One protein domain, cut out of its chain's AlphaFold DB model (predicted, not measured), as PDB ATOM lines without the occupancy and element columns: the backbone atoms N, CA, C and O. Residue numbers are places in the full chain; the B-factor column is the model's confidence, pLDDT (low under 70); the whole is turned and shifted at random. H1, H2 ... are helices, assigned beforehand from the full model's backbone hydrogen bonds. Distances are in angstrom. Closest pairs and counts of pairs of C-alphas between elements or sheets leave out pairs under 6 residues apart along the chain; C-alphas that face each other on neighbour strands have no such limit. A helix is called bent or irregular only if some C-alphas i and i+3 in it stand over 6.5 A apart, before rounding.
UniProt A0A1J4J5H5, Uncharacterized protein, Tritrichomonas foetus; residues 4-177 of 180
ATOM      1  N   ILE A   4     -75.887 -27.318 -31.673       88.50
ATOM      2  CA  ILE A   4     -74.518 -27.675 -32.066       88.50
ATOM      3  C   ILE A   4     -73.620 -26.430 -32.158       88.50
ATOM      4  O   ILE A   4     -72.511 -26.458 -31.632       88.50
ATOM      5  N   ASP A   5     -74.107 -25.326 -32.736       86.81
ATOM      6  CA  ASP A   5     -73.340 -24.074 -32.851       86.81
ATOM      7  C   ASP A   5     -73.056 -23.459 -31.476       86.81
ATOM      8  O   ASP A   5     -71.941 -23.009 -31.201       86.81
ATOM      9  N   SER A   6     -74.051 -23.473 -30.583       86.25
ATOM     10  CA  SER A   6     -73.897 -22.988 -29.207       86.25
ATOM     11  C   SER A   6     -72.914 -23.845 -28.407       86.25
ATOM     12  O   SER A   6     -72.118 -23.310 -27.637       86.25
ATOM     13  N   LEU A   7     -72.935 -25.165 -28.606       88.88
ATOM     14  CA  LEU A   7     -72.049 -26.105 -27.922       88.88
ATOM     15  C   LEU A   7     -70.600 -25.962 -28.412       88.88
ATOM     16  O   LEU A   7     -69.690 -25.868 -27.592       88.88
ATOM     17  N   LEU A   8     -70.382 -25.840 -29.725       87.75
ATOM     18  CA  LEU A   8     -69.065 -25.538 -30.300       87.75
ATOM     19  C   LEU A   8     -68.521 -24.203 -29.786       87.75
ATOM     20  O   LEU A   8     -67.397 -24.156 -29.293       87.75
ATOM     21  N   THR A   9     -69.337 -23.148 -29.816       86.88
ATOM     22  CA  THR A   9     -68.946 -21.819 -29.318       86.88
ATOM     23  C   THR A   9     -68.560 -21.874 -27.840       86.88
ATOM     24  O   THR A   9     -67.544 -21.303 -27.450       86.88
ATOM     25  N   PHE A  10     -69.316 -22.610 -27.019       87.06
ATOM     26  CA  PHE A  10     -68.995 -22.804 -25.607       87.06
ATOM     27  C   PHE A  10     -67.627 -23.469 -25.412       87.06
ATOM     28  O   PHE A  10     -66.804 -22.949 -24.662       87.06
ATOM     29  N   PHE A  11     -67.340 -24.569 -26.117       89.62
ATOM     30  CA  PHE A  11     -66.042 -25.243 -26.010       89.62
ATOM     31  C   PHE A  11     -64.887 -24.394 -26.548       89.62
ATOM     32  O   PHE A  11     -63.820 -24.378 -25.938       89.62
ATOM     33  N   THR A  12     -65.083 -23.657 -27.643       87.25
ATOM     34  CA  THR A  12     -64.059 -22.751 -28.182       87.25
ATOM     35  C   THR A  12     -63.744 -21.621 -27.204       87.25
ATOM     36  O   THR A  12     -62.572 -21.329 -26.974       87.25
ATOM     37  N   VAL A  13     -64.762 -21.020 -26.580       86.25
ATOM     38  CA  VAL A  13     -64.574 -19.977 -25.561       86.25
ATOM     39  C   VAL A  13     -63.918 -20.550 -24.308       86.25
ATOM     40  O   VAL A  13     -62.990 -19.942 -23.779       86.25
ATOM     41  N   LEU A  14     -64.344 -21.733 -23.855       86.94
ATOM     42  CA  LEU A  14     -63.784 -22.388 -22.677       86.94
ATOM     43  C   LEU A  14     -62.304 -22.728 -22.894       86.94
ATOM     44  O   LEU A  14     -61.447 -22.261 -22.150       86.94
ATOM     45  N   ILE A  15     -61.980 -23.504 -23.928       88.69
ATOM     46  CA  ILE A  15     -60.611 -23.971 -24.187       88.69
ATOM     47  C   ILE A  15     -59.713 -22.792 -24.572       88.69
ATOM     48  O   ILE A  15     -58.646 -22.617 -23.984       88.69
ATOM     49  N   GLY A  16     -60.159 -21.953 -25.512       78.62
ATOM     50  CA  GLY A  16     -59.407 -20.785 -25.964       78.62
ATOM     51  C   GLY A  16     -59.158 -19.787 -24.835       78.62
ATOM     52  O   GLY A  16     -58.026 -19.344 -24.651       78.62
ATOM     53  N   GLY A  17     -60.180 -19.501 -24.024       79.50
ATOM     54  CA  GLY A  17     -60.058 -18.638 -22.852       79.50
ATOM     55  C   GLY A  17     -59.080 -19.196 -21.819       79.50
ATOM     56  O   GLY A  17     -58.215 -18.469 -21.337       79.50
ATOM     57  N   THR A  18     -59.149 -20.498 -21.529       82.31
ATOM     58  CA  THR A  18     -58.252 -21.136 -20.550       82.31
ATOM     59  C   THR A  18     -56.791 -21.099 -21.014       82.31
ATOM     60  O   THR A  18     -55.910 -20.727 -20.240       82.31
ATOM     61  N   ILE A  19     -56.523 -21.416 -22.287       83.12
ATOM     62  CA  ILE A  19     -55.172 -21.351 -22.871       83.12
ATOM     63  C   ILE A  19     -54.647 -19.914 -22.854       83.12
ATOM     64  O   ILE A  19     -53.501 -19.677 -22.474       83.12
ATOM     65  N   PHE A  20     -55.484 -18.943 -23.224       77.75
ATOM     66  CA  PHE A  20     -55.104 -17.535 -23.228       77.75
ATOM     67  C   PHE A  20     -54.749 -17.029 -21.822       77.75
ATOM     68  O   PHE A  20     -53.741 -16.342 -21.648       77.75
ATOM     69  N   ILE A  21     -55.527 -17.414 -20.803       80.50
ATOM     70  CA  ILE A  21     -55.242 -17.092 -19.399       80.50
ATOM     71  C   ILE A  21     -53.898 -17.696 -18.975       80.50
ATOM     72  O   ILE A  21     -53.064 -16.983 -18.417       80.50
ATOM     73  N   LEU A  22     -53.654 -18.976 -19.276       80.06
ATOM     74  CA  LEU A  22     -52.393 -19.644 -18.942       80.06
ATOM     75  C   LEU A  22     -51.189 -18.960 -19.601       80.06
ATOM     76  O   LEU A  22     -50.220 -18.640 -18.915       80.06
ATOM     77  N   LEU A  23     -51.263 -18.673 -20.902       80.44
ATOM     78  CA  LEU A  23     -50.197 -17.974 -21.626       80.44
ATOM     79  C   LEU A  23     -49.937 -16.576 -21.058       80.44
ATOM     80  O   LEU A  23     -48.780 -16.175 -20.907       80.44
ATOM     81  N   THR A  24     -50.994 -15.849 -20.697       79.00
ATOM     82  CA  THR A  24     -50.879 -14.518 -20.087       79.00
ATOM     83  C   THR A  24     -50.161 -14.601 -18.742       79.00
ATOM     84  O   THR A  24     -49.210 -13.857 -18.505       79.00
ATOM     85  N   ILE A  25     -50.552 -15.547 -17.884       81.31
ATOM     86  CA  ILE A  25     -49.925 -15.770 -16.577       81.31
ATOM     87  C   ILE A  25     -48.441 -16.131 -16.739       81.31
ATOM     88  O   ILE A  25     -47.590 -15.526 -16.085       81.31
ATOM     89  N   THR A  26     -48.106 -17.056 -17.643       80.31
ATOM     90  CA  THR A  26     -46.711 -17.442 -17.911       80.31
ATOM     91  C   THR A  26     -45.884 -16.263 -18.424       80.31
ATOM     92  O   THR A  26     -44.750 -16.074 -17.989       80.31
ATOM     93  N   THR A  27     -46.457 -15.424 -19.292       82.25
ATOM     94  CA  THR A  27     -45.788 -14.221 -19.815       82.25
ATOM     95  C   THR A  27     -45.505 -13.214 -18.700       82.25
ATOM     96  O   THR A  27     -44.397 -12.684 -18.614       82.25
ATOM     97  N   VAL A  28     -46.466 -12.995 -17.797       80.69
ATOM     98  CA  VAL A  28     -46.284 -12.131 -16.621       80.69
ATOM     99  C   VAL A  28     -45.176 -12.672 -15.716       80.69
ATOM    100  O   VAL A  28     -44.284 -11.915 -15.335       80.69
ATOM    101  N   PHE A  29     -45.168 -13.974 -15.413       80.25
ATOM    102  CA  PHE A  29     -44.111 -14.580 -14.597       80.25
ATOM    103  C   PHE A  29     -42.732 -14.511 -15.259       80.25
ATOM    104  O   PHE A  29     -41.751 -14.212 -14.579       80.25
ATOM    105  N   CYS A  30     -42.651 -14.725 -16.572       82.81
ATOM    106  CA  CYS A  30     -41.413 -14.573 -17.333       82.81
ATOM    107  C   CYS A  30     -40.897 -13.126 -17.274       82.81
ATOM    108  O   CYS A  30     -39.719 -12.902 -16.994       82.81
ATOM    109  N   GLY A  31     -41.786 -12.141 -17.438       82.06
ATOM    110  CA  GLY A  31     -41.449 -10.724 -17.307       82.06
ATOM    111  C   GLY A  31     -40.928 -10.367 -15.913       82.06
ATOM    112  O   GLY A  31     -39.907  -9.691 -15.798       82.06
ATOM    113  N   ILE A  32     -41.577 -10.869 -14.855       82.69
ATOM    114  CA  ILE A  32     -41.111 -10.699 -13.471       82.69
ATOM    115  C   ILE A  32     -39.716 -11.307 -13.295       82.69
ATOM    116  O   ILE A  32     -38.840 -10.643 -12.747       82.69
ATOM    117  N   ALA A  33     -39.487 -12.535 -13.770       75.19
ATOM    118  CA  ALA A  33     -38.196 -13.211 -13.643       75.19
ATOM    119  C   ALA A  33     -37.070 -12.460 -14.374       75.19
ATOM    120  O   ALA A  33     -36.000 -12.249 -13.803       75.19
ATOM    121  N   ALA A  34     -37.323 -11.993 -15.600       78.38
ATOM    122  CA  ALA A  34     -36.360 -11.212 -16.373       78.38
ATOM    123  C   ALA A  34     -36.028  -9.875 -15.690       78.38
ATOM    124  O   ALA A  34     -34.860  -9.519 -15.542       78.38
ATOM    125  N   LEU A  35     -37.045  -9.146 -15.219       82.75
ATOM    126  CA  LEU A  35     -36.849  -7.882 -14.505       82.75
ATOM    127  C   LEU A  35     -36.141  -8.072 -13.162       82.75
ATOM    128  O   LEU A  35     -35.347  -7.214 -12.784       82.75
ATOM    129  N   LEU A  36     -36.394  -9.181 -12.463       81.38
ATOM    130  CA  LEU A  36     -35.690  -9.522 -11.231       81.38
ATOM    131  C   LEU A  36     -34.200  -9.770 -11.508       81.38
ATOM    132  O   LEU A  36     -33.365  -9.183 -10.829       81.38
ATOM    133  N   SER A  37     -33.871 -10.525 -12.564       76.81
ATOM    134  CA  SER A  37     -32.482 -10.745 -12.999       76.81
ATOM    135  C   SER A  37     -31.773  -9.431 -13.342       76.81
ATOM    136  O   SER A  37     -30.664  -9.188 -12.873       76.81
ATOM    137  N   ILE A  38     -32.424  -8.541 -14.101       75.38
ATOM    138  CA  ILE A  38     -31.868  -7.218 -14.440       75.38
ATOM    139  C   ILE A  38     -31.671  -6.372 -13.177       75.38
ATOM    140  O   ILE A  38     -30.684  -5.646 -13.052       75.38
ATOM    141  N   ALA A  39     -32.610  -6.440 -12.233       75.94
ATOM    142  CA  ALA A  39     -32.503  -5.714 -10.980       75.94
ATOM    143  C   ALA A  39     -31.328  -6.224 -10.126       75.94
ATOM    144  O   ALA A  39     -30.638  -5.399  -9.518       75.94
ATOM    145  N   GLU A  40     -31.109  -7.540 -10.065       76.38
ATOM    146  CA  GLU A  40     -29.974  -8.171  -9.377       76.38
ATOM    147  C   GLU A  40     -28.635  -7.755 -10.011       76.38
ATOM    148  O   GLU A  40     -27.736  -7.325  -9.292       76.38
ATOM    149  N   GLU A  41     -28.528  -7.792 -11.343       76.81
ATOM    150  CA  GLU A  41     -27.283  -7.522 -12.073       76.81
ATOM    151  C   GLU A  41     -26.926  -6.028 -12.144       76.81
ATOM    152  O   GLU A  41     -25.777  -5.643 -11.923       76.81
ATOM    153  N   ASN A  42     -27.899  -5.151 -12.426       79.00
ATOM    154  CA  ASN A  42     -27.655  -3.715 -12.555       79.00
ATOM    155  C   ASN A  42     -28.804  -2.863 -11.994       79.00
ATOM    156  O   ASN A  42     -29.742  -2.446 -12.683       79.00
ATOM    157  N   ARG A  43     -28.669  -2.510 -10.712       76.44
ATOM    158  CA  ARG A  43     -29.652  -1.701  -9.978       76.44
ATOM    159  C   ARG A  43     -29.909  -0.332 -10.609       76.44
ATOM    160  O   ARG A  43     -31.042   0.147 -10.570       76.44
ATOM    161  N   VAL A  44     -28.882   0.315 -11.157       79.06
ATOM    162  CA  VAL A  44     -29.023   1.657 -11.742       79.06
ATOM    163  C   VAL A  44     -29.905   1.587 -12.983       79.06
ATOM    164  O   VAL A  44     -30.814   2.406 -13.134       79.06
ATOM    165  N   VAL A  45     -29.706   0.565 -13.819       82.06
ATOM    166  CA  VAL A  45     -30.522   0.326 -15.015       82.06
ATOM    167  C   VAL A  45     -31.972   0.038 -14.635       82.06
ATOM    168  O   VAL A  45     -32.866   0.670 -15.191       82.06
ATOM    169  N   PHE A  46     -32.219  -0.816 -13.638       84.00
ATOM    170  CA  PHE A  46     -33.581  -1.098 -13.167       84.00
ATOM    171  C   PHE A  46     -34.290   0.140 -12.594       84.00
ATOM    172  O   PHE A  46     -35.442   0.419 -12.922       84.00
ATOM    173  N   MET A  47     -33.614   0.931 -11.754       82.44
ATOM    174  CA  MET A  47     -34.217   2.145 -11.189       82.44
ATOM    175  C   MET A  47     -34.483   3.205 -12.264       82.44
ATOM    176  O   MET A  47     -35.459   3.948 -12.170       82.44
ATOM    177  N   THR A  48     -33.637   3.264 -13.292       85.06
ATOM    178  CA  THR A  48     -33.815   4.170 -14.431       85.06
ATOM    179  C   THR A  48     -34.973   3.715 -15.314       85.06
ATOM    180  O   THR A  48     -35.845   4.523 -15.627       85.06
ATOM    181  N   SER A  49     -35.055   2.423 -15.645       87.38
ATOM    182  CA  SER A  49     -36.154   1.871 -16.443       87.38
ATOM    183  C   SER A  49     -37.499   2.008 -15.728       87.38
ATOM    184  O   SER A  49     -38.460   2.457 -16.350       87.38
ATOM    185  N   LYS A  50     -37.555   1.765 -14.408       87.12
ATOM    186  CA  LYS A  50     -38.739   2.022 -13.567       87.12
ATOM    187  C   LYS A  50     -39.241   3.458 -13.734       87.12
ATOM    188  O   LYS A  50     -40.428   3.671 -13.960       87.12
ATOM    189  N   LYS A  51     -38.343   4.447 -13.646       86.56
ATOM    190  CA  LYS A  51     -38.690   5.874 -13.776       86.56
ATOM    191  C   LYS A  51     -39.146   6.243 -15.187       86.56
ATOM    192  O   LYS A  51     -40.107   6.995 -15.322       86.56
ATOM    193  N   ILE A  52     -38.498   5.702 -16.220       90.25
ATOM    194  CA  ILE A  52     -38.898   5.910 -17.621       90.25
ATOM    195  C   ILE A  52     -40.313   5.373 -17.847       90.25
ATOM    196  O   ILE A  52     -41.171   6.087 -18.360       90.25
ATOM    197  N   VAL A  53     -40.583   4.145 -17.402       90.25
ATOM    198  CA  VAL A  53     -41.913   3.528 -17.488       90.25
ATOM    199  C   VAL A  53     -42.947   4.353 -16.723       90.25
ATOM    200  O   VAL A  53     -44.020   4.627 -17.255       90.25
ATOM    201  N   ALA A  54     -42.614   4.824 -15.518       87.69
ATOM    202  CA  ALA A  54     -43.482   5.704 -14.736       87.69
ATOM    203  C   ALA A  54     -43.864   6.973 -15.515       87.69
ATOM    204  O   ALA A  54     -45.027   7.367 -15.540       87.69
ATOM    205  N   PHE A  55     -42.881   7.596 -16.170       90.94
ATOM    206  CA  PHE A  55     -43.082   8.808 -16.954       90.94
ATOM    207  C   PHE A  55     -43.973   8.562 -18.178       90.94
ATOM    208  O   PHE A  55     -44.881   9.350 -18.445       90.94
ATOM    209  N   ILE A  56     -43.768   7.448 -18.887       92.62
ATOM    210  CA  ILE A  56     -44.613   7.046 -20.020       92.62
ATOM    211  C   ILE A  56     -46.058   6.837 -19.553       92.62
ATOM    212  O   ILE A  56     -46.978   7.408 -20.139       92.62
ATOM    213  N   ILE A  57     -46.261   6.086 -18.467       92.06
ATOM    214  CA  ILE A  57     -47.590   5.821 -17.896       92.06
ATOM    215  C   ILE A  57     -48.272   7.122 -17.471       92.06
ATOM    216  O   ILE A  57     -49.449   7.307 -17.760       92.06
ATOM    217  N   ALA A  58     -47.553   8.042 -16.826       90.75
ATOM    218  CA  ALA A  58     -48.108   9.329 -16.417       90.75
ATOM    219  C   ALA A  58     -48.484  10.206 -17.617       90.75
ATOM    220  O   ALA A  58     -49.545  10.826 -17.621       90.75
ATOM    221  N   THR A  59     -47.648  10.225 -18.656       91.50
ATOM    222  CA  THR A  59     -47.915  10.990 -19.880       91.50
ATOM    223  C   THR A  59     -49.161  10.461 -20.587       91.50
ATOM    224  O   THR A  59     -50.056  11.230 -20.923       91.50
ATOM    225  N   LEU A  60     -49.268   9.139 -20.750       92.19
ATOM    226  CA  LEU A  60     -50.455   8.503 -21.326       92.19
ATOM    227  C   LEU A  60     -51.685   8.646 -20.414       92.19
ATOM    228  O   LEU A  60     -52.795   8.839 -20.900       92.19
ATOM    229  N   GLY A  61     -51.483   8.623 -19.098       90.38
ATOM    230  CA  GLY A  61     -52.510   8.822 -18.080       90.38
ATOM    231  C   GLY A  61     -53.128  10.221 -18.098       90.38
ATOM    232  O   GLY A  61     -54.337  10.372 -17.923       90.38
ATOM    233  N   LEU A  62     -52.323  11.252 -18.370       91.94
ATOM    234  CA  LEU A  62     -52.794  12.629 -18.560       91.94
ATOM    235  C   LEU A  62     -53.621  12.802 -19.840       91.94
ATOM    236  O   LEU A  62     -54.445  13.709 -19.909       91.94
ATOM    237  N   LEU A  63     -53.435  11.928 -20.831       92.56
ATOM    238  CA  LEU A  63     -54.202  11.931 -22.079       92.56
ATOM    239  C   LEU A  63     -55.530  11.157 -21.967       92.56
ATOM    240  O   LEU A  63     -56.362  11.252 -22.868       92.56
ATOM    241  N   LEU A  64     -55.770  10.424 -20.872       90.56
ATOM    242  CA  LEU A  64     -57.003   9.652 -20.652       90.56
ATOM    243  C   LEU A  64     -58.294  10.496 -20.722       90.56
ATOM    244  O   LEU A  64     -59.228  10.063 -21.400       90.56
ATOM    245  N   PRO A  65     -58.370  11.709 -20.137       90.12
ATOM    246  CA  PRO A  65     -59.574  12.535 -20.231       90.12
ATOM    247  C   PRO A  65     -59.900  12.956 -21.668       90.12
ATOM    248  O   PRO A  65     -61.069  13.077 -22.021       90.12
ATOM    249  N   LEU A  66     -58.885  13.114 -22.529       88.88
ATOM    250  CA  LEU A  66     -59.084  13.421 -23.953       88.88
ATOM    251  C   LEU A  66     -59.697  12.245 -24.721       88.88
ATOM    252  O   LEU A  66     -60.318  12.445 -25.761       88.88
ATOM    253  N   ARG A  67     -59.545  11.025 -24.200       85.56
ATOM    254  CA  ARG A  67     -60.149   9.799 -24.733       85.56
ATOM    255  C   ARG A  67     -61.541   9.515 -24.150       85.56
ATOM    256  O   ARG A  67     -62.111   8.476 -24.455       85.56
ATOM    257  N   GLY A  68     -62.085  10.407 -23.318       83.56
ATOM    258  CA  GLY A  68     -63.379  10.211 -22.652       83.56
ATOM    259  C   GLY A  68     -63.325   9.295 -21.426       83.56
ATOM    260  O   GLY A  68     -64.366   8.903 -20.905       83.56
ATOM    261  N   VAL A  69     -62.126   8.959 -20.942       88.56
ATOM    262  CA  VAL A  69     -61.937   8.165 -19.723       88.56
ATOM    263  C   VAL A  69     -62.024   9.080 -18.496       88.56
ATOM    264  O   VAL A  69     -61.543  10.213 -18.507       88.56
ATOM    265  N   SER A  70     -62.634   8.589 -17.415       88.81
ATOM    266  CA  SER A  70     -62.795   9.349 -16.169       88.81
ATOM    267  C   SER A  70     -61.458   9.822 -15.584       88.81
ATOM    268  O   SER A  70     -60.461   9.097 -15.605       88.81
ATOM    269  N   ILE A  71     -61.461  11.005 -14.956       89.88
ATOM    270  CA  ILE A  71     -60.287  11.608 -14.297       89.88
ATOM    271  C   ILE A  71     -59.713  10.733 -13.171       89.88
ATOM    272  O   ILE A  71     -58.546  10.856 -12.802       89.88
ATOM    273  N   ILE A  72     -60.528   9.809 -12.652       89.00
ATOM    274  CA  ILE A  72     -60.115   8.791 -11.684       89.00
ATOM    275  C   ILE A  72     -58.986   7.927 -12.266       89.00
ATOM    276  O   ILE A  72     -58.015   7.650 -11.564       89.00
ATOM    277  N   GLY A  73     -59.056   7.572 -13.555       86.75
ATOM    278  CA  GLY A  73     -58.009   6.813 -14.241       86.75
ATOM    279  C   GLY A  73     -56.676   7.560 -14.235       86.75
ATOM    280  O   GLY A  73     -55.646   7.000 -13.859       86.75
ATOM    281  N   THR A  74     -56.698   8.863 -14.523       89.00
ATOM    282  CA  THR A  74     -55.514   9.729 -14.419       89.00
ATOM    283  C   THR A  74     -54.960   9.754 -12.992       89.00
ATOM    284  O   THR A  74     -53.754   9.592 -12.799       89.00
ATOM    285  N   GLY A  75     -55.820   9.859 -11.975       88.50
ATOM    286  CA  GLY A  75     -55.412   9.786 -10.568       88.50
ATOM    287  C   GLY A  75     -54.690   8.480 -10.211       88.50
ATOM    288  O   GLY A  75     -53.654   8.506  -9.545       88.50
ATOM    289  N   ILE A  76     -55.174   7.341 -10.716       89.25
ATOM    290  CA  ILE A  76     -54.534   6.031 -10.522       89.25
ATOM    291  C   ILE A  76     -53.154   5.990 -11.198       89.25
ATOM    292  O   ILE A  76     -52.178   5.556 -10.585       89.25
ATOM    293  N   THR A  77     -53.028   6.495 -12.428       88.81
ATOM    294  CA  THR A  77     -51.725   6.539 -13.121       88.81
ATOM    295  C   THR A  77     -50.707   7.438 -12.412       88.81
ATOM    296  O   THR A  77     -49.534   7.080 -12.296       88.81
ATOM    297  N   LEU A  78     -51.153   8.563 -11.847       88.00
ATOM    298  CA  LEU A  78     -50.316   9.443 -11.029       88.00
ATOM    299  C   LEU A  78     -49.932   8.795  -9.693       88.00
ATOM    300  O   LEU A  78     -48.819   8.995  -9.213       88.00
ATOM    301  N   SER A  79     -50.805   7.972  -9.109       86.62
ATOM    302  CA  SER A  79     -50.479   7.181  -7.917       86.62
ATOM    303  C   SER A  79     -49.319   6.209  -8.176       86.62
ATOM    304  O   SER A  79     -48.406   6.109  -7.347       86.62
ATOM    305  N   PHE A  80     -49.283   5.562  -9.346       83.81
ATOM    306  CA  PHE A  80     -48.134   4.745  -9.753       83.81
ATOM    307  C   PHE A  80     -46.861   5.569  -9.935       83.81
ATOM    308  O   PHE A  80     -45.804   5.152  -9.466       83.81
ATOM    309  N   LEU A  81     -46.953   6.751 -10.551       87.69
ATOM    310  CA  LEU A  81     -45.816   7.661 -10.690       87.69
ATOM    311  C   LEU A  81     -45.228   8.028  -9.321       87.69
ATOM    312  O   LEU A  81     -44.029   7.863  -9.098       87.69
ATOM    313  N   LEU A  82     -46.069   8.468  -8.383       85.75
ATOM    314  CA  LEU A  82     -45.643   8.832  -7.030       85.75
ATOM    315  C   LEU A  82     -45.008   7.648  -6.289       85.75
ATOM    316  O   LEU A  82     -43.996   7.819  -5.606       85.75
ATOM    317  N   SER A  83     -45.568   6.449  -6.464       82.12
ATOM    318  CA  SER A  83     -45.026   5.213  -5.889       82.12
ATOM    319  C   SER A  83     -43.672   4.845  -6.505       82.12
ATOM    320  O   SER A  83     -42.753   4.439  -5.801       82.12
ATOM    321  N   PHE A  84     -43.494   5.022  -7.816       83.75
ATOM    322  CA  PHE A  84     -42.246   4.685  -8.512       83.75
ATOM    323  C   PHE A  84     -41.126   5.696  -8.272       83.75
ATOM    324  O   PHE A  84     -39.954   5.323  -8.341       83.75
ATOM    325  N   PHE A  85     -41.459   6.942  -7.949       83.00
ATOM    326  CA  PHE A  85     -40.493   7.961  -7.540       83.00
ATOM    327  C   PHE A  85     -40.167   7.936  -6.039       83.00
ATOM    328  O   PHE A  85     -39.413   8.794  -5.583       83.00
ATOM    329  N   ASP A  86     -40.689   6.959  -5.286       74.19
ATOM    330  CA  ASP A  86     -40.447   6.796  -3.846       74.19
ATOM    331  C   ASP A  86     -40.794   8.080  -3.046       74.19
ATOM    332  O   ASP A  86     -40.160   8.411  -2.042       74.19
ATOM    333  N   VAL A  87     -41.814   8.830  -3.497       70.56
ATOM    334  CA  VAL A  87     -42.242  10.099  -2.870       70.56
ATOM    335  C   VAL A  87     -42.846   9.847  -1.485       70.56
ATOM    336  O   VAL A  87     -42.639  10.625  -0.551       70.56
ATOM    337  N   PHE A  88     -43.557   8.730  -1.321       64.12
ATOM    338  CA  PHE A  88     -44.105   8.304  -0.037       64.12
ATOM    339  C   PHE A  88     -43.058   7.508   0.751       64.12
ATOM    340  O   PHE A  88     -42.883   6.312   0.553       64.12
ATOM    341  N   LYS A  89     -42.374   8.162   1.696       53.66
ATOM    342  CA  LYS A  89     -41.354   7.524   2.556       53.66
ATOM    343  C   LYS A  89     -41.905   6.513   3.584       53.66
ATOM    344  O   LYS A  89     -41.120   5.926   4.321       53.66
ATOM    345  N   VAL A  90     -43.225   6.303   3.683       47.00
ATOM    346  CA  VAL A  90     -43.865   5.488   4.740       47.00
ATOM    347  C   VAL A  90     -44.567   4.261   4.147       47.00
ATOM    348  O   VAL A  90     -45.341   4.391   3.205       47.00
ATOM    349  N   LYS A  91     -44.312   3.074   4.733       52.47
ATOM    350  CA  LYS A  91     -44.876   1.748   4.375       52.47
ATOM    351  C   LYS A  91     -44.941   1.494   2.859       52.47
ATOM    352  O   LYS A  91     -46.005   1.266   2.284       52.47
ATOM    353  N   ASN A  92     -43.755   1.453   2.252       57.81
ATOM    354  CA  ASN A  92     -43.513   1.297   0.812       57.81
ATOM    355  C   ASN A  92     -44.125   0.026   0.175       57.81
ATOM    356  O   ASN A  92     -44.178  -0.085  -1.045       57.81
ATOM    357  N   SER A  93     -44.610  -0.931   0.975       62.34
ATOM    358  CA  SER A  93     -45.129  -2.203   0.464       62.34
ATOM    359  C   SER A  93     -46.629  -2.202   0.137       62.34
ATOM    360  O   SER A  93     -47.073  -2.972  -0.707       62.34
ATOM    361  N   ILE A  94     -47.445  -1.365   0.788       70.31
ATOM    362  CA  ILE A  94     -48.914  -1.449   0.640       70.31
ATOM    363  C   ILE A  94     -49.413  -0.569  -0.511       70.31
ATOM    364  O   ILE A  94     -50.287  -0.989  -1.266       70.31
ATOM    365  N   ALA A  95     -48.831   0.623  -0.675       75.25
ATOM    366  CA  ALA A  95     -49.206   1.577  -1.718       75.25
ATOM    367  C   ALA A  95     -49.193   0.981  -3.143       75.25
ATOM    368  O   ALA A  95     -50.231   1.045  -3.798       75.25
ATOM    369  N   PRO A  96     -48.114   0.325  -3.620       77.38
ATOM    370  CA  PRO A  96     -48.094  -0.224  -4.977       77.38
ATOM    371  C   PRO A  96     -49.125  -1.344  -5.201       77.38
ATOM    372  O   PRO A  96     -49.692  -1.450  -6.286       77.38
ATOM    373  N   ILE A  97     -49.405  -2.156  -4.174       81.56
ATOM    374  CA  ILE A  97     -50.417  -3.223  -4.243       81.56
ATOM    375  C   ILE A  97     -51.818  -2.612  -4.313       81.56
ATOM    376  O   ILE A  97     -52.623  -3.010  -5.152       81.56
ATOM    377  N   ALA A  98     -52.102  -1.623  -3.464       83.56
ATOM    378  CA  ALA A  98     -53.378  -0.919  -3.472       83.56
ATOM    379  C   ALA A  98     -53.627  -0.234  -4.825       83.56
ATOM    380  O   ALA A  98     -54.705  -0.392  -5.395       83.56
ATOM    381  N   SER A  99     -52.618   0.440  -5.389       86.12
ATOM    382  CA  SER A  99     -52.712   1.064  -6.714       86.12
ATOM    383  C   SER A  99     -52.963   0.038  -7.823       86.12
ATOM    384  O   SER A  99     -53.785   0.297  -8.698       86.12
ATOM    385  N   ALA A 100     -52.338  -1.146  -7.764       87.00
ATOM    386  CA  ALA A 100     -52.590  -2.236  -8.712       87.00
ATOM    387  C   ALA A 100     -54.023  -2.778  -8.632       87.00
ATOM    388  O   ALA A 100     -54.672  -2.949  -9.664       87.00
ATOM    389  N   VAL A 101     -54.549  -2.987  -7.423       88.38
ATOM    390  CA  VAL A 101     -55.937  -3.431  -7.226       88.38
ATOM    391  C   VAL A 101     -56.924  -2.366  -7.709       88.38
ATOM    392  O   VAL A 101     -57.857  -2.686  -8.445       88.38
ATOM    393  N   CYS A 102     -56.704  -1.093  -7.365       90.00
ATOM    394  CA  CYS A 102     -57.536   0.012  -7.839       90.00
ATOM    395  C   CYS A 102     -57.510   0.141  -9.366       90.00
ATOM    396  O   CYS A 102     -58.564   0.319  -9.970       90.00
ATOM    397  N   ALA A 103     -56.336   0.012  -9.994       89.94
ATOM    398  CA  ALA A 103     -56.199   0.037 -11.447       89.94
ATOM    399  C   ALA A 103     -56.970  -1.107 -12.108       89.94
ATOM    400  O   ALA A 103     -57.727  -0.874 -13.046       89.94
ATOM    401  N   LEU A 104     -56.828  -2.326 -11.588       90.31
ATOM    402  CA  LEU A 104     -57.519  -3.498 -12.115       90.31
ATOM    403  C   LEU A 104     -59.042  -3.339 -12.032       90.31
ATOM    404  O   LEU A 104     -59.731  -3.542 -13.028       90.31
ATOM    405  N   ILE A 105     -59.569  -2.924 -10.875       91.38
ATOM    406  CA  ILE A 105     -61.011  -2.700 -10.698       91.38
ATOM    407  C   ILE A 105     -61.501  -1.599 -11.643       91.38
ATOM    408  O   ILE A 105     -62.509  -1.781 -12.323       91.38
ATOM    409  N   PHE A 106     -60.782  -0.475 -11.713       92.44
ATOM    410  CA  PHE A 106     -61.154   0.652 -12.562       92.44
ATOM    411  C   PHE A 106     -61.251   0.248 -14.035       92.44
ATOM    412  O   PHE A 106     -62.272   0.512 -14.663       92.44
ATOM    413  N   TRP A 107     -60.234  -0.428 -14.575       91.00
ATOM    414  CA  TRP A 107     -60.206  -0.799 -15.991       91.00
ATOM    415  C   TRP A 107     -61.221  -1.888 -16.347       91.00
ATOM    416  O   TRP A 107     -61.833  -1.812 -17.411       91.00
ATOM    417  N   ILE A 108     -61.490  -2.845 -15.447       88.44
ATOM    418  CA  ILE A 108     -62.580  -3.818 -15.637       88.44
ATOM    419  C   ILE A 108     -63.929  -3.097 -15.729       88.44
ATOM    420  O   ILE A 108     -64.699  -3.347 -16.654       88.44
ATOM    421  N   VAL A 109     -64.215  -2.187 -14.795       89.44
ATOM    422  CA  VAL A 109     -65.487  -1.448 -14.768       89.44
ATOM    423  C   VAL A 109     -65.601  -0.494 -15.959       89.44
ATOM    424  O   VAL A 109     -66.669  -0.399 -16.562       89.44
ATOM    425  N   HIS A 110     -64.518   0.191 -16.328       89.38
ATOM    426  CA  HIS A 110     -64.489   1.108 -17.470       89.38
ATOM    427  C   HIS A 110     -64.810   0.377 -18.775       89.38
ATOM    428  O   HIS A 110     -65.727   0.780 -19.488       89.38
ATOM    429  N   HIS A 111     -64.132  -0.737 -19.059       88.25
ATOM    430  CA  HIS A 111     -64.355  -1.493 -20.295       88.25
ATOM    431  C   HIS A 111     -65.651  -2.303 -20.297       88.25
ATOM    432  O   HIS A 111     -66.195  -2.557 -21.364       88.25
ATOM    433  N   HIS A 112     -66.191  -2.673 -19.132       86.94
ATOM    434  CA  HIS A 112     -67.526  -3.268 -19.075       86.94
ATOM    435  C   HIS A 112     -68.616  -2.284 -19.527       86.94
ATOM    436  O   HIS A 112     -69.588  -2.688 -20.158       86.94
ATOM    437  N   ASN A 113     -68.440  -0.993 -19.227       84.56
ATOM    438  CA  ASN A 113     -69.412   0.054 -19.545       84.56
ATOM    439  C   ASN A 113     -69.127   0.790 -20.864       84.56
ATOM    440  O   ASN A 113     -69.945   1.606 -21.289       84.56
ATOM    441  N   SER A 114     -67.989   0.525 -21.511       80.81
ATOM    442  CA  SER A 114     -67.542   1.247 -22.707       80.81
ATOM    443  C   SER A 114     -67.464   0.316 -23.914       80.81
ATOM    444  O   SER A 114     -66.872  -0.757 -23.852       80.81
ATOM    445  N   SER A 115     -68.011   0.741 -25.052       78.50
ATOM    446  CA  SER A 115     -67.946   0.001 -26.320       78.50
ATOM    447  C   SER A 115     -66.647   0.304 -27.078       78.50
ATOM    448  O   SER A 115     -66.671   0.838 -28.188       78.50
ATOM    449  N   GLU A 116     -65.502   0.039 -26.455       81.94
ATOM    450  CA  GLU A 116     -64.188   0.278 -27.062       81.94
ATOM    451  C   GLU A 116     -63.721  -0.919 -27.906       81.94
ATOM    452  O   GLU A 116     -64.099  -2.067 -27.668       81.94
ATOM    453  N   TYR A 117     -62.868  -0.663 -28.904       84.44
ATOM    454  CA  TYR A 117     -62.271  -1.724 -29.716       84.44
ATOM    455  C   TYR A 117     -61.369  -2.630 -28.867       84.44
ATOM    456  O   TYR A 117     -60.573  -2.150 -28.066       84.44
ATOM    457  N   LEU A 118     -61.407  -3.943 -29.108       79.88
ATOM    458  CA  LEU A 118     -60.652  -4.942 -28.336       79.88
ATOM    459  C   LEU A 118     -59.142  -4.644 -28.262       79.88
ATOM    460  O   LEU A 118     -58.526  -4.824 -27.216       79.88
ATOM    461  N   LEU A 119     -58.546  -4.135 -29.345       81.75
ATOM    462  CA  LEU A 119     -57.127  -3.761 -29.370       81.75
ATOM    463  C   LEU A 119     -56.804  -2.625 -28.383       81.75
ATOM    464  O   LEU A 119     -55.748  -2.639 -27.752       81.75
ATOM    465  N   GLN A 120     -57.724  -1.671 -28.228       85.81
ATOM    466  CA  GLN A 120     -57.601  -0.570 -27.277       85.81
ATOM    467  C   GLN A 120     -57.689  -1.086 -25.837       85.81
ATOM    468  O   GLN A 120     -56.831  -0.751 -25.028       85.81
ATOM    469  N   VAL A 121     -58.636  -1.990 -25.562       86.38
ATOM    470  CA  VAL A 121     -58.778  -2.663 -24.258       86.38
ATOM    471  C   VAL A 121     -57.483  -3.374 -23.860       86.38
ATOM    472  O   VAL A 121     -56.992  -3.204 -22.747       86.38
ATOM    473  N   ILE A 122     -56.889  -4.145 -24.778       86.19
ATOM    474  CA  ILE A 122     -55.620  -4.842 -24.519       86.19
ATOM    475  C   ILE A 122     -54.495  -3.841 -24.238       86.19
ATOM    476  O   ILE A 122     -53.728  -4.038 -23.295       86.19
ATOM    477  N   GLY A 123     -54.390  -2.779 -25.041       87.38
ATOM    478  CA  GLY A 123     -53.368  -1.749 -24.867       87.38
ATOM    479  C   GLY A 123     -53.466  -1.053 -23.510       87.38
ATOM    480  O   GLY A 123     -52.461  -0.930 -22.807       87.38
ATOM    481  N   ASP A 124     -54.676  -0.671 -23.109       88.44
ATOM    482  CA  ASP A 124     -54.920  -0.001 -21.835       88.44
ATOM    483  C   ASP A 124     -54.617  -0.927 -20.646       88.44
ATOM    484  O   ASP A 124     -53.900  -0.533 -19.723       88.44
ATOM    485  N   PHE A 125     -55.046  -2.193 -20.693       88.81
ATOM    486  CA  PHE A 125     -54.690  -3.176 -19.663       88.81
ATOM    487  C   PHE A 125     -53.179  -3.410 -19.574       88.81
ATOM    488  O   PHE A 125     -52.626  -3.493 -18.475       88.81
ATOM    489  N   LEU A 126     -52.486  -3.503 -20.709       89.00
ATOM    490  CA  LEU A 126     -51.043  -3.723 -20.725       89.00
ATOM    491  C   LEU A 126     -50.297  -2.548 -20.078       89.00
ATOM    492  O   LEU A 126     -49.464  -2.754 -19.193       89.00
ATOM    493  N   ILE A 127     -50.622  -1.321 -20.490       91.06
ATOM    494  CA  ILE A 127     -49.913  -0.102 -20.089       91.06
ATOM    495  C   ILE A 127     -50.266   0.315 -18.662       91.06
ATOM    496  O   ILE A 127     -49.377   0.688 -17.899       91.06
ATOM    497  N   PHE A 128     -51.544   0.257 -18.287       91.44
ATOM    498  CA  PHE A 128     -52.026   0.833 -17.031       91.44
ATOM    499  C   PHE A 128     -52.242  -0.188 -15.914       91.44
ATOM    500  O   PHE A 128     -52.396   0.216 -14.760       91.44
ATOM    501  N   VAL A 129     -52.225  -1.490 -16.220       90.12
ATOM    502  CA  VAL A 129     -52.381  -2.555 -15.217       90.12
ATOM    503  C   VAL A 129     -51.155  -3.461 -15.194       90.12
ATOM    504  O   VAL A 129     -50.454  -3.501 -14.184       90.12
ATOM    505  N   ILE A 130     -50.856  -4.170 -16.285       88.12
ATOM    506  CA  ILE A 130     -49.859  -5.254 -16.285       88.12
ATOM    507  C   ILE A 130     -48.448  -4.718 -16.027       88.12
ATOM    508  O   ILE A 130     -47.805  -5.132 -15.062       88.12
ATOM    509  N   ILE A 131     -47.971  -3.779 -16.849       90.00
ATOM    510  CA  ILE A 131     -46.617  -3.217 -16.737       90.00
ATOM    511  C   ILE A 131     -46.365  -2.616 -15.342       90.00
ATOM    512  O   ILE A 131     -45.425  -3.060 -14.671       90.00
ATOM    513  N   PRO A 132     -47.174  -1.658 -14.846       88.81
ATOM    514  CA  PRO A 132     -46.945  -1.082 -13.524       88.81
ATOM    515  C   PRO A 132     -47.072  -2.111 -12.392       88.81
ATOM    516  O   PRO A 132     -46.349  -2.010 -11.399       88.81
ATOM    517  N   THR A 133     -47.901  -3.150 -12.534       88.25
ATOM    518  CA  THR A 133     -47.979  -4.236 -11.542       88.25
ATOM    519  C   THR A 133     -46.701  -5.074 -11.515       88.25
ATOM    520  O   THR A 133     -46.178  -5.343 -10.436       88.25
ATOM    521  N   ILE A 134     -46.137  -5.436 -12.672       88.25
ATOM    522  CA  ILE A 134     -44.882  -6.201 -12.748       88.25
ATOM    523  C   ILE A 134     -43.735  -5.424 -12.087       88.25
ATOM    524  O   ILE A 134     -43.046  -5.963 -11.221       88.25
ATOM    525  N   PHE A 135     -43.554  -4.144 -12.431       86.75
ATOM    526  CA  PHE A 135     -42.510  -3.309 -11.820       86.75
ATOM    527  C   PHE A 135     -42.714  -3.135 -10.310       86.75
ATOM    528  O   PHE A 135     -41.748  -3.180  -9.545       86.75
ATOM    529  N   SER A 136     -43.966  -2.989  -9.873       84.50
ATOM    530  CA  SER A 136     -44.332  -2.932  -8.456       84.50
ATOM    531  C   SER A 136     -43.954  -4.212  -7.712       84.50
ATOM    532  O   SER A 136     -43.329  -4.138  -6.654       84.50
ATOM    533  N   LEU A 137     -44.287  -5.382  -8.269       82.75
ATOM    534  CA  LEU A 137     -43.985  -6.689  -7.682       82.75
ATOM    535  C   LEU A 137     -42.482  -6.944  -7.590       82.75
ATOM    536  O   LEU A 137     -42.012  -7.415  -6.559       82.75
ATOM    537  N   VAL A 138     -41.712  -6.593  -8.622       81.62
ATOM    538  CA  VAL A 138     -40.246  -6.733  -8.599       81.62
ATOM    539  C   VAL A 138     -39.627  -5.811  -7.541       81.62
ATOM    540  O   VAL A 138     -38.745  -6.231  -6.793       81.62
ATOM    541  N   ASN A 139     -40.120  -4.574  -7.417       78.44
ATOM    542  CA  ASN A 139     -39.662  -3.638  -6.387       78.44
ATOM    543  C   ASN A 139     -39.996  -4.137  -4.965       78.44
ATOM    544  O   ASN A 139     -39.162  -4.048  -4.066       78.44
ATOM    545  N   LEU A 140     -41.190  -4.711  -4.775       76.38
ATOM    546  CA  LEU A 140     -41.636  -5.346  -3.529       76.38
ATOM    547  C   LEU A 140     -40.788  -6.560  -3.147       76.38
ATOM    548  O   LEU A 140     -40.364  -6.667  -1.998       76.38
ATOM    549  N   ALA A 141     -40.535  -7.454  -4.107       72.25
ATOM    550  CA  ALA A 141     -39.741  -8.662  -3.904       72.25
ATOM    551  C   ALA A 141     -38.355  -8.322  -3.349       72.25
ATOM    552  O   ALA A 141     -37.922  -8.910  -2.363       72.25
ATOM    553  N   ARG A 142     -37.701  -7.305  -3.920       66.19
ATOM    554  CA  ARG A 142     -36.389  -6.854  -3.450       66.19
ATOM    555  C   ARG A 142     -36.441  -6.060  -2.153       66.19
ATOM    556  O   ARG A 142     -35.549  -6.203  -1.326       66.19
ATOM    557  N   GLY A 143     -37.468  -5.235  -1.944       57.44
ATOM    558  CA  GLY A 143     -37.668  -4.550  -0.663       57.44
ATOM    559  C   GLY A 143     -37.739  -5.536   0.510       57.44
ATOM    560  O   GLY A 143     -37.188  -5.262   1.572       57.44
ATOM    561  N   ALA A 144     -38.337  -6.711   0.291       51.88
ATOM    562  CA  ALA A 144     -38.371  -7.798   1.267       51.88
ATOM    563  C   ALA A 144     -37.010  -8.498   1.470       51.88
ATOM    564  O   ALA A 144     -36.747  -8.968   2.575       51.88
ATOM    565  N   GLU A 145     -36.143  -8.552   0.451       50.50
ATOM    566  CA  GLU A 145     -34.780  -9.106   0.556       50.50
ATOM    567  C   GLU A 145     -33.849  -8.186   1.359       50.50
ATOM    568  O   GLU A 145     -33.168  -8.650   2.268       50.50
ATOM    569  N   PHE A 146     -33.884  -6.869   1.123       46.25
ATOM    570  CA  PHE A 146     -33.052  -5.909   1.869       46.25
ATOM    571  C   PHE A 146     -33.474  -5.734   3.335       46.25
ATOM    572  O   PHE A 146     -32.634  -5.443   4.183       46.25
ATOM    573  N   LEU A 147     -34.757  -5.930   3.658       38.50
ATOM    574  CA  LEU A 147     -35.232  -5.961   5.048       38.50
ATOM    575  C   LEU A 147     -34.853  -7.267   5.768       38.50
ATOM    576  O   LEU A 147     -34.837  -7.298   6.994       38.50
ATOM    577  N   SER A 148     -34.521  -8.332   5.029       40.44
ATOM    578  CA  SER A 148     -34.091  -9.615   5.597       40.44
ATOM    579  C   SER A 148     -32.626  -9.625   6.044       40.44
ATOM    580  O   SER A 148     -32.264 -10.465   6.864       40.44
ATOM    581  N   GLU A 149     -31.786  -8.729   5.523       42.88
ATOM    582  CA  GLU A 149     -30.368  -8.626   5.911       42.88
ATOM    583  C   GLU A 149     -30.120  -7.576   7.011       42.88
ATOM    584  O   GLU A 149     -29.001  -7.465   7.509       42.88
ATOM    585  N   GLY A 150     -31.144  -6.803   7.399       43.94
ATOM    586  CA  GLY A 150     -30.959  -5.559   8.149       43.94
ATOM    587  C   GLY A 150     -31.570  -5.441   9.546       43.94
ATOM    588  O   GLY A 150     -31.242  -4.457  10.203       43.94
ATOM    589  N   ASP A 151     -32.423  -6.354  10.034       40.12
ATOM    590  CA  ASP A 151     -33.184  -6.078  11.269       40.12
ATOM    591  C   ASP A 151     -33.026  -7.151  12.362       40.12
ATOM    592  O   ASP A 151     -33.697  -8.182  12.386       40.12
ATOM    593  N   GLY A 152     -32.156  -6.843  13.331       42.72
ATOM    594  CA  GLY A 152     -32.233  -7.319  14.716       42.72
ATOM    595  C   GLY A 152     -33.265  -6.525  15.532       42.72
ATOM    596  O   GLY A 152     -33.029  -6.227  16.703       42.72
ATOM    597  N   GLY A 153     -34.378  -6.134  14.912       41.91
ATOM    598  CA  GLY A 153     -35.400  -5.265  15.477       41.91
ATOM    599  C   GLY A 153     -36.794  -5.726  15.073       41.91
ATOM    600  O   GLY A 153     -37.089  -5.946  13.906       41.91
ATOM    601  N   ASP A 154     -37.647  -5.897  16.076       45.44
ATOM    602  CA  ASP A 154     -38.986  -6.488  16.043       45.44
ATOM    603  C   ASP A 154     -40.018  -5.629  15.272       45.44
ATOM    604  O   ASP A 154     -40.969  -5.086  15.839       45.44
ATOM    605  N   SER A 155     -39.838  -5.462  13.957       42.09
ATOM    606  CA  SER A 155     -40.838  -4.858  13.080       42.09
ATOM    607  C   SER A 155     -41.473  -5.936  12.196       42.09
ATOM    608  O   SER A 155     -40.837  -6.543  11.340       42.09
ATOM    609  N   LYS A 156     -42.769  -6.213  12.419       43.44
ATOM    610  CA  LYS A 156     -43.597  -7.098  11.578       43.44
ATOM    611  C   LYS A 156     -43.728  -6.513  10.166       43.44
ATOM    612  O   LYS A 156     -44.748  -5.917   9.817       43.44
ATOM    613  N   SER A 157     -42.679  -6.649   9.364       44.06
ATOM    614  CA  SER A 157     -42.673  -6.339   7.943       44.06
ATOM    615  C   SER A 157     -43.266  -7.531   7.182       44.06
ATOM    616  O   SER A 157     -43.023  -8.693   7.511       44.06
ATOM    617  N   PHE A 158     -44.140  -7.267   6.211       46.81
ATOM    618  CA  PHE A 158     -44.766  -8.323   5.419       46.81
ATOM    619  C   PHE A 158     -43.741  -8.867   4.414       46.81
ATOM    620  O   PHE A 158     -43.448  -8.220   3.409       46.81
ATOM    621  N   HIS A 159     -43.187 -10.047   4.697       48.81
ATOM    622  CA  HIS A 159     -42.232 -10.729   3.826       48.81
ATOM    623  C   HIS A 159     -42.970 -11.514   2.738       48.81
ATOM    624  O   HIS A 159     -43.515 -12.587   2.994       48.81
ATOM    625  N   PHE A 160     -42.953 -11.014   1.501       51.62
ATOM    626  CA  PHE A 160     -43.380 -11.790   0.339       51.62
ATOM    627  C   PHE A 160     -42.149 -12.233  -0.456       51.62
ATOM    628  O   PHE A 160     -41.627 -11.493  -1.288       51.62
ATOM    629  N   ASN A 161     -41.655 -13.443  -0.175       56.69
ATOM    630  CA  ASN A 161     -40.519 -14.023  -0.893       56.69
ATOM    631  C   ASN A 161     -40.983 -14.533  -2.267       56.69
ATOM    632  O   ASN A 161     -41.340 -15.704  -2.443       56.69
ATOM    633  N   LEU A 162     -40.998 -13.606  -3.225       56.97
ATOM    634  CA  LEU A 162     -41.492 -13.794  -4.588       56.97
ATOM    635  C   LEU A 162     -40.685 -14.855  -5.346       56.97
ATOM    636  O   LEU A 162     -41.250 -15.557  -6.176       56.97
ATOM    637  N   ARG A 163     -39.405 -15.051  -4.998       55.62
ATOM    638  CA  ARG A 163     -38.546 -16.114  -5.538       55.62
ATOM    639  C   ARG A 163     -38.978 -17.493  -5.050       55.62
ATOM    640  O   ARG A 163     -39.062 -18.413  -5.854       55.62
ATOM    641  N   SER A 164     -39.319 -17.629  -3.765       58.25
ATOM    642  CA  SER A 164     -39.886 -18.878  -3.232       58.25
ATOM    643  C   SER A 164     -41.275 -19.167  -3.802       58.25
ATOM    644  O   SER A 164     -41.640 -20.323  -3.992       58.25
ATOM    645  N   PHE A 165     -42.053 -18.121  -4.093       65.75
ATOM    646  CA  PHE A 165     -43.350 -18.267  -4.740       65.75
ATOM    647  C   PHE A 165     -43.175 -18.701  -6.199       65.75
ATOM    648  O   PHE A 165     -43.729 -19.721  -6.585       65.75
ATOM    649  N   LEU A 166     -42.323 -18.014  -6.968       64.62
ATOM    650  CA  LEU A 166     -41.954 -18.372  -8.341       64.62
ATOM    651  C   LEU A 166     -41.374 -19.784  -8.436       64.62
ATOM    652  O   LEU A 166     -41.773 -20.535  -9.319       64.62
ATOM    653  N   SER A 167     -40.476 -20.176  -7.529       63.38
ATOM    654  CA  SER A 167     -39.892 -21.520  -7.531       63.38
ATOM    655  C   SER A 167     -40.926 -22.590  -7.187       63.38
ATOM    656  O   SER A 167     -40.943 -23.638  -7.826       63.38
ATOM    657  N   LYS A 168     -41.846 -22.314  -6.252       68.38
ATOM    658  CA  LYS A 168     -42.977 -23.203  -5.951       68.38
ATOM    659  C   LYS A 168     -43.935 -23.315  -7.135       68.38
ATOM    660  O   LYS A 168     -44.302 -24.428  -7.501       68.38
ATOM    661  N   SER A 169     -44.288 -22.204  -7.774       67.88
ATOM    662  CA  SER A 169     -45.119 -22.189  -8.981       67.88
ATOM    663  C   SER A 169     -44.454 -22.942 -10.131       67.88
ATOM    664  O   SER A 169     -45.109 -23.741 -10.788       67.88
ATOM    665  N   TYR A 170     -43.148 -22.758 -10.329       67.44
ATOM    666  CA  TYR A 170     -42.365 -23.474 -11.333       67.44
ATOM    667  C   TYR A 170     -42.272 -24.975 -11.027       67.44
ATOM    668  O   TYR A 170     -42.486 -25.790 -11.916       67.44
ATOM    669  N   SER A 171     -42.051 -25.362  -9.765       66.75
ATOM    670  CA  SER A 171     -42.047 -26.774  -9.358       66.75
ATOM    671  C   SER A 171     -43.411 -27.443  -9.539       66.75
ATOM    672  O   SER A 171     -43.479 -28.583  -9.992       66.75
ATOM    673  N   LEU A 172     -44.504 -26.724  -9.258       70.56
ATOM    674  CA  LEU A 172     -45.862 -27.191  -9.533       70.56
ATOM    675  C   LEU A 172     -46.083 -27.358 -11.035       70.56
ATOM    676  O   LEU A 172     -46.643 -28.362 -11.460       70.56
ATOM    677  N   LEU A 173     -45.600 -26.412 -11.839       64.31
ATOM    678  CA  LEU A 173     -45.720 -26.464 -13.290       64.31
ATOM    679  C   LEU A 173     -44.930 -27.642 -13.879       64.31
ATOM    680  O   LEU A 173     -45.491 -28.365 -14.690       64.31
ATOM    681  N   ILE A 174     -43.708 -27.914 -13.404       67.69
ATOM    682  CA  ILE A 174     -42.932 -29.115 -13.777       67.69
ATOM    683  C   ILE A 174     -43.640 -30.402 -13.340       67.69
ATOM    684  O   ILE A 174     -43.597 -31.401 -14.049       67.69
ATOM    685  N   THR A 175     -44.296 -30.398 -12.177       68.00
ATOM    686  CA  THR A 175     -45.024 -31.581 -11.687       68.00
ATOM    687  C   THR A 175     -46.237 -31.894 -12.568       68.00
ATOM    688  O   THR A 175     -46.566 -33.057 -12.777       68.00
ATOM    689  N   ILE A 176     -46.909 -30.862 -13.087       70.62
ATOM    690  CA  ILE A 176     -48.101 -30.997 -13.935       70.62
ATOM    691  C   ILE A 176     -47.723 -31.248 -15.407       70.62
ATOM    692  O   ILE A 176     -48.403 -32.003 -16.096       70.62
ATOM    693  N   LEU A 177     -46.647 -30.623 -15.885       56.94
ATOM    694  CA  LEU A 177     -46.124 -30.704 -17.250       56.94
ATOM    695  C   LEU A 177     -44.615 -30.985 -17.185       56.94
ATOM    696  O   LEU A 177     -43.810 -30.051 -17.277       56.94
TER     697      LEU A 177
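What this domain is: This is residues 4 to 177 of the 180 residues of an uncharacterized protein of Tritrichomonas foetus (UniProt A0A1J4J5H5). A long helix, H1, packs with residues 28 to 39 on an up-and-down bundle of H2, H4, H5 and H6b, each running against the one before it; its other part, residues 4 to 25, sticks out as an arm. H7 points away from the bundle, its residues 171 to 176 free. The printed part has 174 residues, is all helix, with H1 to H7 in chain order and no named strand, and is only just compact, close to loose: radius of gyration of the C-alphas 18.6 A, spans 66 by 48 by 29 A.

Where its parts are: H1, residues 4 to 41, 55.1 A long, begins at C-alpha 4 (-74.518, -27.675, -32.066). H2 is residues 43 to 62, H3 64 to 67, H4 71 to 84 and H5 94 to 113. H6, residues 118 to 148, was assigned as one helix by its hydrogen bonds but is bent: C-alphas 128 and 131 are 6.8 A apart. Its arms are H6a, 118 to 128, and H6b, 131 to 148. H7, residues 162 to 176, ends at C-alpha 176 (-48.101, -30.997, -13.935).

How they stand to each other: H1 touches H6b at a steep tilt of 45 degrees, closest C-alphas Ile 32 and Ile 134, 5.9 A. H2 touches H4, closest C-alphas Gly 61 and Thr 74, 4.8 A. H4 and H5 form a hairpin, closest C-alphas Ile 76 and Ala 103, 6.3 A. H3 touches H4 only at the corner. H7 is close to H1 but not clearly touching. In H1, H2, H4, H5, H6a, H6b and H7 every O i to N i+4 pair is within hydrogen-bond range; H3 is too short for one.

The domain as a whole: The farthest C-alphas, Ile 4 and Gly 152, are 66.3 A apart. The printed part has no cut. The link H6 to H7 is long. Residues 88 to 93 and 142 to 171 are among those under pLDDT 70.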